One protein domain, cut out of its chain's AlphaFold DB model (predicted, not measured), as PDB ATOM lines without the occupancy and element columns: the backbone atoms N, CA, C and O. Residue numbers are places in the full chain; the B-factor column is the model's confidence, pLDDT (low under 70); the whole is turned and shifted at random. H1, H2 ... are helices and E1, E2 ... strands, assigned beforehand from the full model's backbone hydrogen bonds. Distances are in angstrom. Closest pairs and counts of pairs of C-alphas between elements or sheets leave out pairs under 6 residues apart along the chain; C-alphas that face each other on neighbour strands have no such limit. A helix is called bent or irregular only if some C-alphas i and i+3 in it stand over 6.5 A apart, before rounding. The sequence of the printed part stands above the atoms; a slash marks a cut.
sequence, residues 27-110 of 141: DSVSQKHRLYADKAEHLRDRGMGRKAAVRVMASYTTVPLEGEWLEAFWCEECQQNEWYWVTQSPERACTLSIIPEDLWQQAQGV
ATOM      1  N   ASP A  27     119.783  47.212  83.372       86.31
ATOM      2  CA  ASP A  27     119.721  47.425  81.936       86.31
ATOM      3  C   ASP A  27     119.091  48.777  81.614       86.31
ATOM      4  O   ASP A  27     118.001  49.098  82.068       86.31
ATOM      5  N   SER A  28     119.771  49.572  80.786       87.12
ATOM      6  CA  SER A  28     119.201  50.808  80.240       87.12
ATOM      7  C   SER A  28     118.020  50.484  79.322       87.12
ATOM      8  O   SER A  28     118.165  49.702  78.371       87.12
ATOM      9  N   VAL A  29     116.872  51.101  79.612       85.31
ATOM     10  CA  VAL A  29     115.608  50.931  78.878       85.31
ATOM     11  C   VAL A  29     115.097  52.225  78.239       85.31
ATOM     12  O   VAL A  29     114.142  52.181  77.465       85.31
ATOM     13  N   SER A  30     115.735  53.371  78.497       83.44
ATOM     14  CA  SER A  30     115.420  54.644  77.840       83.44
ATOM     15  C   SER A  30     116.600  55.205  77.051       83.44
ATOM     16  O   SER A  30     117.742  54.764  77.154       83.44
ATOM     17  N   GLN A  31     116.321  56.234  76.255       84.12
ATOM     18  CA  GLN A  31     117.371  57.110  75.750       84.12
ATOM     19  C   GLN A  31     117.943  57.982  76.878       84.12
ATOM     20  O   GLN A  31     117.344  58.112  77.946       84.12
ATOM     21  N   LYS A  32     119.095  58.598  76.617       88.94
ATOM     22  CA  LYS A  32     119.738  59.521  77.553       88.94
ATOM     23  C   LYS A  32     119.169  60.910  77.397       88.94
ATOM     24  O   LYS A  32     119.254  61.488  76.314       88.94
ATOM     25  N   HIS A  33     118.666  61.451  78.490       88.50
ATOM     26  CA  HIS A  33     118.130  62.797  78.536       88.50
ATOM     27  C   HIS A  33     119.133  63.718  79.206       88.50
ATOM     28  O   HIS A  33     119.288  63.706  80.424       88.50
ATOM     29  N   ARG A  34     119.866  64.477  78.390       88.88
ATOM     30  CA  ARG A  34     120.868  65.421  78.887       88.88
ATOM     31  C   ARG A  34     120.211  66.489  79.752       88.88
ATOM     32  O   ARG A  34     119.101  66.935  79.452       88.88
ATOM     33  N   LEU A  35     120.929  66.875  80.799       89.44
ATOM     34  CA  LEU A  35     120.543  67.975  81.667       89.44
ATOM     35  C   LEU A  35     121.119  69.289  81.151       89.44
ATOM     36  O   LEU A  35     122.177  69.325  80.518       89.44
ATOM     37  N   TYR A  36     120.411  70.369  81.449       87.69
ATOM     38  CA  TYR A  36     120.795  71.722  81.096       87.69
ATOM     39  C   TYR A  36     120.629  72.640  82.304       87.69
ATOM     40  O   TYR A  36     119.669  72.532  83.060       87.69
ATOM     41  N   ALA A  37     121.561  73.572  82.463       87.44
ATOM     42  CA  ALA A  37     121.427  74.672  83.398       87.44
ATOM     43  C   ALA A  37     120.769  75.862  82.698       87.44
ATOM     44  O   ALA A  37     121.302  76.389  81.721       87.44
ATOM     45  N   ASP A  38     119.633  76.287  83.227       87.19
ATOM     46  CA  ASP A  38     118.865  77.480  82.855       87.19
ATOM     47  C   ASP A  38     119.031  78.635  83.866       87.19
ATOM     48  O   ASP A  38     118.675  79.779  83.590       87.19
ATOM     49  N   LYS A  39     119.595  78.348  85.047       87.44
ATOM     50  CA  LYS A  39     119.863  79.308  86.123       87.44
ATOM     51  C   LYS A  39     121.339  79.317  86.496       87.44
ATOM     52  O   LYS A  39     122.012  78.286  86.512       87.44
ATOM     53  N   ALA A  40     121.829  80.485  86.915       87.38
ATOM     54  CA  ALA A  40     123.209  80.638  87.381       87.38
ATOM     55  C   ALA A  40     123.497  79.808  88.643       87.38
ATOM     56  O   ALA A  40     124.635  79.406  88.862       87.38
ATOM     57  N   GLU A  41     122.481  79.545  89.465       89.31
ATOM     58  CA  GLU A  41     122.588  78.713  90.669       89.31
ATOM     59  C   GLU A  41     122.970  77.272  90.323       89.31
ATOM     60  O   GLU A  41     123.951  76.773  90.862       89.31
ATOM     61  N   HIS A  42     122.344  76.677  89.303       88.75
ATOM     62  CA  HIS A  42     122.672  75.321  88.844       88.75
ATOM     63  C   HIS A  42     124.142  75.174  88.410       88.75
ATOM     64  O   HIS A  42     124.735  74.106  88.573       88.75
ATOM     65  N   LEU A  43     124.746  76.235  87.861       88.44
ATOM     66  CA  LEU A  43     126.173  76.261  87.519       88.44
ATOM     67  C   LEU A  43     127.060  76.438  88.757       88.44
ATOM     68  O   LEU A  43     128.150  75.869  88.826       88.44
ATOM     69  N   ARG A  44     126.607  77.223  89.740       91.44
ATOM     70  CA  ARG A  44     127.330  77.445  91.000       91.44
ATOM     71  C   ARG A  44     127.404  76.183  91.845       91.44
ATOM     72  O   ARG A  44     128.474  75.896  92.371       91.44
ATOM     73  N   ASP A  45     126.317  75.423  91.912       87.75
ATOM     74  CA  ASP A  45     126.261  74.148  92.638       87.75
ATOM     75  C   ASP A  45     127.250  73.121  92.067       87.75
ATOM     76  O   ASP A  45     127.719  72.229  92.766       87.75
ATOM     77  N   ARG A  46     127.644  73.303  90.801       86.50
ATOM     78  CA  ARG A  46     128.652  72.502  90.092       86.50
ATOM     79  C   ARG A  46     130.061  73.097  90.155       86.50
ATOM     80  O   ARG A  46     130.944  72.694  89.404       86.50
ATOM     81  N   GLY A  47     130.283  74.066  91.043       88.06
ATOM     82  CA  GLY A  47     131.596  74.651  91.318       88.06
ATOM     83  C   GLY A  47     131.955  75.873  90.471       88.06
ATOM     84  O   GLY A  47     133.064  76.395  90.600       88.06
ATOM     85  N   MET A  48     131.050  76.385  89.627       89.94
ATOM     86  CA  MET A  48     131.327  77.609  88.875       89.94
ATOM     87  C   MET A  48     131.286  78.843  89.787       89.94
ATOM     88  O   MET A  48     130.327  79.083  90.522       89.94
ATOM     89  N   GLY A  49     132.309  79.696  89.701       91.75
ATOM     90  CA  GLY A  49     132.344  80.953  90.450       91.75
ATOM     91  C   GLY A  49     131.158  81.866  90.108       91.75
ATOM     92  O   GLY A  49     130.780  82.001  88.944       91.75
ATOM     93  N   ARG A  50     130.595  82.561  91.108       92.12
ATOM     94  CA  ARG A  50     129.367  83.374  90.965       92.12
ATOM     95  C   ARG A  50     129.390  84.329  89.763       92.12
ATOM     96  O   ARG A  50     128.434  84.364  88.997       92.12
ATOM     97  N   LYS A  51     130.474  85.098  89.587       93.44
ATOM     98  CA  LYS A  51     130.605  86.055  88.468       93.44
ATOM     99  C   LYS A  51     130.635  85.351  87.106       93.44
ATOM    100  O   LYS A  51     130.057  85.863  86.152       93.44
ATOM    101  N   ALA A  52     131.288  84.191  87.028       92.25
ATOM    102  CA  ALA A  52     131.355  83.393  85.809       92.25
ATOM    103  C   ALA A  52     129.981  82.804  85.465       92.25
ATOM    104  O   ALA A  52     129.524  82.982  84.343       92.25
ATOM    105  N   ALA A  53     129.284  82.226  86.448       91.81
ATOM    106  CA  ALA A  53     127.947  81.664  86.260       91.81
ATOM    107  C   ALA A  53     126.946  82.703  85.740       91.81
ATOM    108  O   ALA A  53     126.249  82.454  84.761       91.81
ATOM    109  N   VAL A  54     126.922  83.900  86.339       91.88
ATOM    110  CA  VAL A  54     126.046  84.992  85.882       91.88
ATOM    111  C   VAL A  54     126.381  85.415  84.453       91.88
ATOM    112  O   VAL A  54     125.477  85.565  83.637       91.88
ATOM    113  N   ARG A  55     127.670  85.570  84.122       93.62
ATOM    114  CA  ARG A  55     128.095  85.944  82.766       93.62
ATOM    115  C   ARG A  55     127.686  84.890  81.737       93.62
ATOM    116  O   ARG A  55     127.140  85.242  80.702       93.62
ATOM    117  N   VAL A  56     127.930  83.616  82.032       90.62
ATOM    118  CA  VAL A  56     127.592  82.502  81.141       90.62
ATOM    119  C   VAL A  56     126.085  82.446  80.888       90.62
ATOM    120  O   VAL A  56     125.669  82.332  79.737       90.62
ATOM    121  N   MET A  57     125.262  82.604  81.927       90.50
ATOM    122  CA  MET A  57     123.804  82.635  81.765       90.50
ATOM    123  C   MET A  57     123.328  83.855  80.981       90.50
ATOM    124  O   MET A  57     122.447  83.715  80.142       90.50
ATOM    125  N   ALA A  58     123.945  85.022  81.177       88.75
ATOM    126  CA  ALA A  58     123.631  86.214  80.391       88.75
ATOM    127  C   ALA A  58     123.976  86.057  78.898       88.75
ATOM    128  O   ALA A  58     123.345  86.692  78.061       88.75
ATOM    129  N   SER A  59     124.973  85.232  78.558       91.19
ATOM    130  CA  SER A  59     125.393  85.009  77.167       91.19
ATOM    131  C   SER A  59     124.631  83.891  76.461       91.19
ATOM    132  O   SER A  59     124.338  84.023  75.277       91.19
ATOM    133  N   TYR A  60     124.347  82.783  77.151       84.00
ATOM    134  CA  TYR A  60     123.851  81.560  76.510       84.00
ATOM    135  C   TYR A  60     122.429  81.171  76.916       84.00
ATOM    136  O   TYR A  60     121.835  80.350  76.224       84.00
ATOM    137  N   THR A  61     121.880  81.747  77.995       81.44
ATOM    138  CA  THR A  61     120.552  81.466  78.587       81.44
ATOM    139  C   THR A  61     120.343  80.022  79.063       81.44
ATOM    140  O   THR A  61     119.736  79.794  80.101       81.44
ATOM    141  N   THR A  62     120.850  79.024  78.344       85.06
ATOM    142  CA  THR A  62     120.778  77.605  78.670       85.06
ATOM    143  C   THR A  62     122.079  76.928  78.266       85.06
ATOM    144  O   THR A  62     122.543  77.066  77.134       85.06
ATOM    145  N   VAL A  63     122.676  76.184  79.192       87.88
ATOM    146  CA  VAL A  63     123.980  75.541  78.999       87.88
ATOM    147  C   VAL A  63     123.863  74.039  79.241       87.88
ATOM    148  O   VAL A  63     123.338  73.646  80.283       87.88
ATOM    149  N   PRO A  64     124.332  73.183  78.314       87.00
ATOM    150  CA  PRO A  64     124.348  71.742  78.530       87.00
ATOM    151  C   PRO A  64     125.292  71.374  79.674       87.00
ATOM    152  O   PRO A  64     126.416  71.868  79.749       87.00
ATOM    153  N   LEU A  65     124.843  70.465  80.534       88.38
ATOM    154  CA  LEU A  65     125.656  69.901  81.601       88.38
ATOM    155  C   LEU A  65     126.354  68.643  81.082       88.38
ATOM    156  O   LEU A  65     125.716  67.650  80.722       88.38
ATOM    157  N   GLU A  66     127.679  68.699  80.978       86.44
ATOM    158  CA  GLU A  66     128.464  67.565  80.497       86.44
ATOM    159  C   GLU A  66     128.586  66.472  81.557       86.44
ATOM    160  O   GLU A  66     128.718  66.741  82.745       86.44
ATOM    161  N   GLY A  67     128.545  65.213  81.116       87.19
ATOM    162  CA  GLY A  67     128.658  64.063  82.014       87.19
ATOM    163  C   GLY A  67     127.407  63.777  82.846       87.19
ATOM    164  O   GLY A  67     127.396  62.778  83.552       87.19
ATOM    165  N   GLU A  68     126.340  64.567  82.721       90.81
ATOM    166  CA  GLU A  68     125.108  64.387  83.490       90.81
ATOM    167  C   GLU A  68     123.893  64.141  82.594       90.81
ATOM    168  O   GLU A  68     123.671  64.828  81.592       90.81
ATOM    169  N   TRP A  69     123.084  63.143  82.943       90.81
ATOM    170  CA  TRP A  69     121.832  62.871  82.240       90.81
ATOM    171  C   TRP A  69     120.850  62.082  83.106       90.81
ATOM    172  O   TRP A  69     121.225  61.463  84.098       90.81
ATOM    173  N   LEU A  70     119.586  62.076  82.694       90.50
ATOM    174  CA  LEU A  70     118.565  61.170  83.210       90.50
ATOM    175  C   LEU A  70     118.410  59.968  82.285       90.50
ATOM    176  O   LEU A  70     118.398  60.100  81.055       90.50
ATOM    177  N   GLU A  71     118.292  58.787  82.877       89.88
ATOM    178  CA  GLU A  71     118.086  57.533  82.157       89.88
ATOM    179  C   GLU A  71     117.262  56.574  83.022       89.88
ATOM    180  O   GLU A  71     117.426  56.512  84.242       89.88
ATOM    181  N   ALA A  72     116.343  55.856  82.381       88.69
ATOM    182  CA  ALA A  72     115.555  54.812  83.006       88.69
ATOM    183  C   ALA A  72     116.267  53.470  82.872       88.69
ATOM    184  O   ALA A  72     116.763  53.107  81.795       88.69
ATOM    185  N   PHE A  73     116.254  52.717  83.961       89.81
ATOM    186  CA  PHE A  73     116.873  51.412  84.056       89.81
ATOM    187  C   PHE A  73     115.885  50.379  84.587       89.81
ATOM    188  O   PHE A  73     115.084  50.659  85.477       89.81
ATOM    189  N   TRP A  74     115.984  49.172  84.042       87.81
ATOM    190  CA  TRP A  74     115.308  47.987  84.542       87.81
ATOM    191  C   TRP A  74     116.248  47.197  85.444       87.81
ATOM    192  O   TRP A  74     117.400  46.935  85.083       87.81
ATOM    193  N   CYS A  75     115.732  46.787  86.595       87.75
ATOM    194  CA  CYS A  75     116.412  45.895  87.518       87.75
ATOM    195  C   CYS A  75     115.679  44.552  87.571       87.75
ATOM    196  O   CYS A  75     114.472  44.522  87.806       87.75
ATOM    197  N   GLU A  76     116.406  43.448  87.381       87.19
ATOM    198  CA  GLU A  76     115.834  42.093  87.398       87.19
ATOM    199  C   GLU A  76     115.326  41.686  88.788       87.19
ATOM    200  O   GLU A  76     114.320  40.988  88.890       87.19
ATOM    201  N   GLU A  77     115.974  42.165  89.852       88.81
ATOM    202  CA  GLU A  77     115.554  41.891  91.230       88.81
ATOM    203  C   GLU A  77     114.404  42.801  91.676       88.81
ATOM    204  O   GLU A  77     113.460  42.332  92.305       88.81
ATOM    205  N   CYS A  78     114.420  44.092  91.302       86.19
ATOM    206  CA  CYS A  78     113.306  44.989  91.631       86.19
ATOM    207  C   CYS A  78     112.056  44.728  90.776       86.19
ATOM    208  O   CYS A  78     110.978  45.175  91.153       86.19
ATOM    209  N   GLN A  79     112.201  44.095  89.604       88.06
ATOM    210  CA  GLN A  79     111.121  43.885  88.628       88.06
ATOM    211  C   GLN A  79     110.385  45.183  88.239       88.06
ATOM    212  O   GLN A  79     109.184  45.185  87.961       88.06
ATOM    213  N   GLN A  80     111.100  46.312  88.210       83.06
ATOM    214  CA  GLN A  80     110.529  47.615  87.868       83.06
ATOM    215  C   GLN A  80     111.513  48.510  87.113       83.06
ATOM    216  O   GLN A  80     112.734  48.371  87.227       83.06
ATOM    217  N   ASN A  81     110.949  49.434  86.329       85.44
ATOM    218  CA  ASN A  81     111.690  50.496  85.658       85.44
ATOM    219  C   ASN A  81     111.783  51.702  86.596       85.44
ATOM    220  O   ASN A  81     110.758  52.303  86.919       85.44
ATOM    221  N   GLU A  82     112.994  52.088  86.976       86.19
ATOM    222  CA  GLU A  82     113.244  53.294  87.766       86.19
ATOM    223  C   GLU A  82     114.096  54.285  86.978       86.19
ATOM    224  O   GLU A  82     114.941  53.911  86.164       86.19
ATOM    225  N   TRP A  83     113.859  55.569  87.222       89.00
ATOM    226  CA  TRP A  83     114.648  56.642  86.641       89.00
ATOM    227  C   TRP A  83     115.721  57.093  87.618       89.00
ATOM    228  O   TRP A  83     115.436  57.340  88.789       89.00
ATOM    229  N   TYR A  84     116.938  57.253  87.107       89.88
ATOM    230  CA  TYR A  84     118.073  57.719  87.892       89.88
ATOM    231  C   TYR A  84     118.759  58.906  87.227       89.88
ATOM    232  O   TYR A  84     118.803  59.026  85.997       89.88
ATOM    233  N   TRP A  85     119.323  59.769  88.067       91.44
ATOM    234  CA  TRP A  85     120.287  60.769  87.643       91.44
ATOM    235  C   TRP A  85     121.648  60.095  87.563       91.44
ATOM    236  O   TRP A  85     122.146  59.547  88.549       91.44
ATOM    237  N   VAL A  86     122.213  60.097  86.361       91.06
ATOM    238  CA  VAL A  86     123.503  59.494  86.072       91.06
ATOM    239  C   VAL A  86     124.543  60.593  85.942       91.06
ATOM    240  O   VAL A  86     124.446  61.452  85.063       91.06
ATOM    241  N   THR A  87     125.563  60.511  86.783       90.62
ATOM    242  CA  THR A  87     126.758  61.357  86.744       90.62
ATOM    243  C   THR A  87     127.941  60.526  86.279       90.62
ATOM    244  O   THR A  87     128.256  59.482  86.850       90.62
ATOM    245  N   GLN A  88     128.609  60.973  85.224       90.31
ATOM    246  CA  GLN A  88     129.813  60.360  84.694       90.31
ATOM    247  C   GLN A  88     131.020  61.228  85.015       90.31
ATOM    248  O   GLN A  88     131.137  62.357  84.548       90.31
ATOM    249  N   SER A  89     131.946  60.648  85.769       86.12
ATOM    250  CA  SER A  89     133.259  61.236  86.011       86.12
ATOM    251  C   SER A  89     134.116  61.259  84.731       86.12
ATOM    252  O   SER A  89     133.866  60.478  83.800       86.12
ATOM    253  N   PRO A  90     135.182  62.080  84.688       82.81
ATOM    254  CA  PRO A  90     136.158  62.069  83.594       82.81
ATOM    255  C   PRO A  90     136.783  60.686  83.345       82.81
ATOM    256  O   PRO A  90     137.051  60.314  82.203       82.81
ATOM    257  N   GLU A  91     136.924  59.875  84.399       84.38
ATOM    258  CA  GLU A  91     137.428  58.493  84.354       84.38
ATOM    259  C   GLU A  91     136.397  57.484  83.814       84.38
ATOM    260  O   GLU A  91     136.630  56.277  83.784       84.38
ATOM    261  N   ARG A  92     135.239  57.969  83.345       81.38
ATOM    262  CA  ARG A  92     134.098  57.200  82.821       81.38
ATOM    263  C   ARG A  92     133.359  56.346  83.850       81.38
ATOM    264  O   ARG A  92     132.386  55.687  83.462       81.38
ATOM    265  N   ALA A  93     133.734  56.401  85.128       85.38
ATOM    266  CA  ALA A  93     132.936  55.824  86.203       85.38
ATOM    267  C   ALA A  93     131.583  56.545  86.276       85.38
ATOM    268  O   ALA A  93     131.534  57.776  86.217       85.38
ATOM    269  N   CYS A  94     130.499  55.770  86.337       88.31
ATOM    270  CA  CYS A  94     129.129  56.273  86.384       88.31
ATOM    271  C   CYS A  94     128.565  56.049  87.786       88.31
ATOM    272  O   CYS A  94     128.628  54.931  88.294       88.31
ATOM    273  N   THR A  95     127.986  57.084  88.378       89.06
ATOM    274  CA  THR A  95     127.262  57.010  89.648       89.06
ATOM    275  C   THR A  95     125.779  57.255  89.408       89.06
ATOM    276  O   THR A  95     125.407  58.034  88.528       89.06
ATOM    277  N   LEU A  96     124.937  56.549  90.165       89.94
ATOM    278  CA  LEU A  96     123.488  56.722  90.138       89.94
ATOM    279  C   LEU A  96     123.029  57.428  91.402       89.94
ATOM    280  O   LEU A  96     123.398  57.027  92.504       89.94
ATOM    281  N   SER A  97     122.161  58.413  91.222       88.50
ATOM    282  CA  SER A  97     121.465  59.094  92.305       88.50
ATOM    283  C   SER A  97     119.961  59.076  92.058       88.50
ATOM    284  O   SER A  97     119.498  59.040  90.912       88.50
ATOM    285  N   ILE A  98     119.186  59.111  93.142       85.81
ATOM    286  CA  ILE A  98     117.741  59.352  93.067       85.81
ATOM    287  C   ILE A  98     117.532  60.770  92.536       85.81
ATOM    288  O   ILE A  98     118.255  61.689  92.916       85.81
ATOM    289  N   ILE A  99     116.566  60.933  91.634       82.56
ATOM    290  CA  ILE A  99     116.302  62.202  90.957       82.56
ATOM    291  C   ILE A  99     115.478  63.115  91.879       82.56
ATOM    292  O   ILE A  99     114.346  62.750  92.208       82.56
ATOM    293  N   PRO A 100     115.986  64.300  92.265       80.50
ATOM    294  CA  PRO A 100     115.173  65.339  92.894       80.50
ATOM    295  C   PRO A 100     114.133  65.876  91.906       80.50
ATOM    296  O   PRO A 100     114.412  65.968  90.710       80.50
ATOM    297  N   GLU A 101     112.953  66.274  92.382       74.50
ATOM    298  CA  GLU A 101     111.853  66.681  91.498       74.50
ATOM    299  C   GLU A 101     112.226  67.857  90.573       74.50
ATOM    300  O   GLU A 101     111.954  67.818  89.372       74.50
ATOM    301  N   ASP A 102     112.966  68.838  91.095       76.38
ATOM    302  CA  ASP A 102     113.436  70.013  90.348       76.38
ATOM    303  C   ASP A 102     114.356  69.656  89.172       76.38
ATOM    304  O   ASP A 102     114.391  70.342  88.147       76.38
ATOM    305  N   LEU A 103     115.091  68.547  89.281       80.19
ATOM    306  CA  LEU A 103     116.076  68.132  88.287       80.19
ATOM    307  C   LEU A 103     115.410  67.585  87.014       80.19
ATOM    308  O   LEU A 103     116.001  67.626  85.935       80.19
ATOM    309  N   TRP A 104     114.145  67.160  87.095       78.44
ATOM    310  CA  TRP A 104     113.356  66.824  85.911       78.44
ATOM    311  C   TRP A 104     113.098  68.025  85.006       78.44
ATOM    312  O   TRP A 104     113.019  67.855  83.791       78.44
ATOM    313  N   GLN A 105     112.999  69.233  85.571       74.56
ATOM    314  CA  GLN A 105     112.765  70.457  84.797       74.56
ATOM    315  C   GLN A 105     113.984  70.832  83.943       74.56
ATOM    316  O   GLN A 105     113.840  71.461  82.898       74.56
ATOM    317  N   GLN A 106     115.176  70.390  84.352       79.19
ATOM    318  CA  GLN A 106     116.442  70.613  83.645       79.19
ATOM    319  C   GLN A 106     116.657  69.633  82.478       79.19
ATOM    320  O   GLN A 106     117.570  69.817  81.670       79.19
ATOM    321  N   ALA A 107     115.859  68.565  82.384       75.00
ATOM    322  CA  ALA A 107     116.056  67.494  81.416       75.00
ATOM    323  C   ALA A 107     115.241  67.718  80.136       75.00
ATOM    324  O   ALA A 107     114.015  67.823  80.161       75.00
ATOM    325  N   GLN A 108     115.900  67.718  78.974       65.88
ATOM    326  CA  GLN A 108     115.186  67.902  77.710       65.88
ATOM    327  C   GLN A 108     114.490  66.610  77.253       65.88
ATOM    328  O   GLN A 108     115.080  65.525  77.196       65.88
ATOM    329  N   GLY A 109     113.220  66.736  76.861       59.19
ATOM    330  CA  GLY A 109     112.449  65.653  76.247       59.19
ATOM    331  C   GLY A 109     112.051  64.536  77.208       59.19
ATOM    332  O   GLY A 109     111.615  63.484  76.741       59.19
ATOM    333  N   VAL A 110     112.202  64.732  78.522       58.56
ATOM    334  CA  VAL A 110     111.661  63.782  79.488       58.56
ATOM    335  C   VAL A 110     110.185  64.072  79.717       58.56
ATOM    336  O   VAL A 110     109.792  65.169  80.100       58.56
TER     337      VAL A 110
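AT A GLANCE: This is residues 27 to 110 of the 141 residues of an uncharacterized protein of Phormidesmis priestleyi (UniProt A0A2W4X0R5). A long, strongly twisted sheet of four strands makes the body, with the helix pair H1 and H2 at one end and the turn of the E2-E3 hairpin at the other. The bent strands E2 and E3 carry the sheet round to the E3-E4 hairpin, while short H3 lies beside the sheet. The 84 printed residues hold three helices and four strands, in the order E1 H1 H2 E2 E3 E4 H3; the sheet order is E1 E2 E3 E4, all antiparallel, and the class is mixed. The whole is only just loose, close to compact, with a radius of gyration of the C-alphas of 14.3 A, and elongated, spanning 47 by 27 by 18 A.

IN THESE COORDINATES: E1 is residues 33 to 37, from C-alpha 33 at (118.130, 62.797, 78.536). H1 is residues 40 to 44 and H2 residues 50 to 60, 15.6 A long. E2, residues 63 to 75, measures 31.8 A and bends by 61 degrees at residue 66. E3, residues 80 to 88, measures 23.3 A and bends by 54 degrees at residue 85. E4 is residues 94 to 98; H3, residues 101 to 104, ends at C-alpha 104 at (113.356, 66.824, 85.911).

HOW THE PARTS SIT: E1 and E2 are antiparallel, with N 37 and O 63 at 2.8 A. In the hairpin E2 and E3, N 88 and O 67 are 2.7 A apart; in the hairpin E3 and E4, N 85 and O 97 are 2.9 A apart. H1 touches H2, the closest C-alphas being those of Ala 40 and Ala 53, 5.0 A. H1 and H3 only graze the sheet. H1 and H2 have every O i to N i+4 pair within hydrogen-bond range; H3 is too short for one.

THE WHOLE: The C-alphas farthest apart, Lys 51 and Glu 77, are 46.7 A apart. The printed part has no cut, and its links between elements are tight. Residues 108 to 110 have pLDDT under 70.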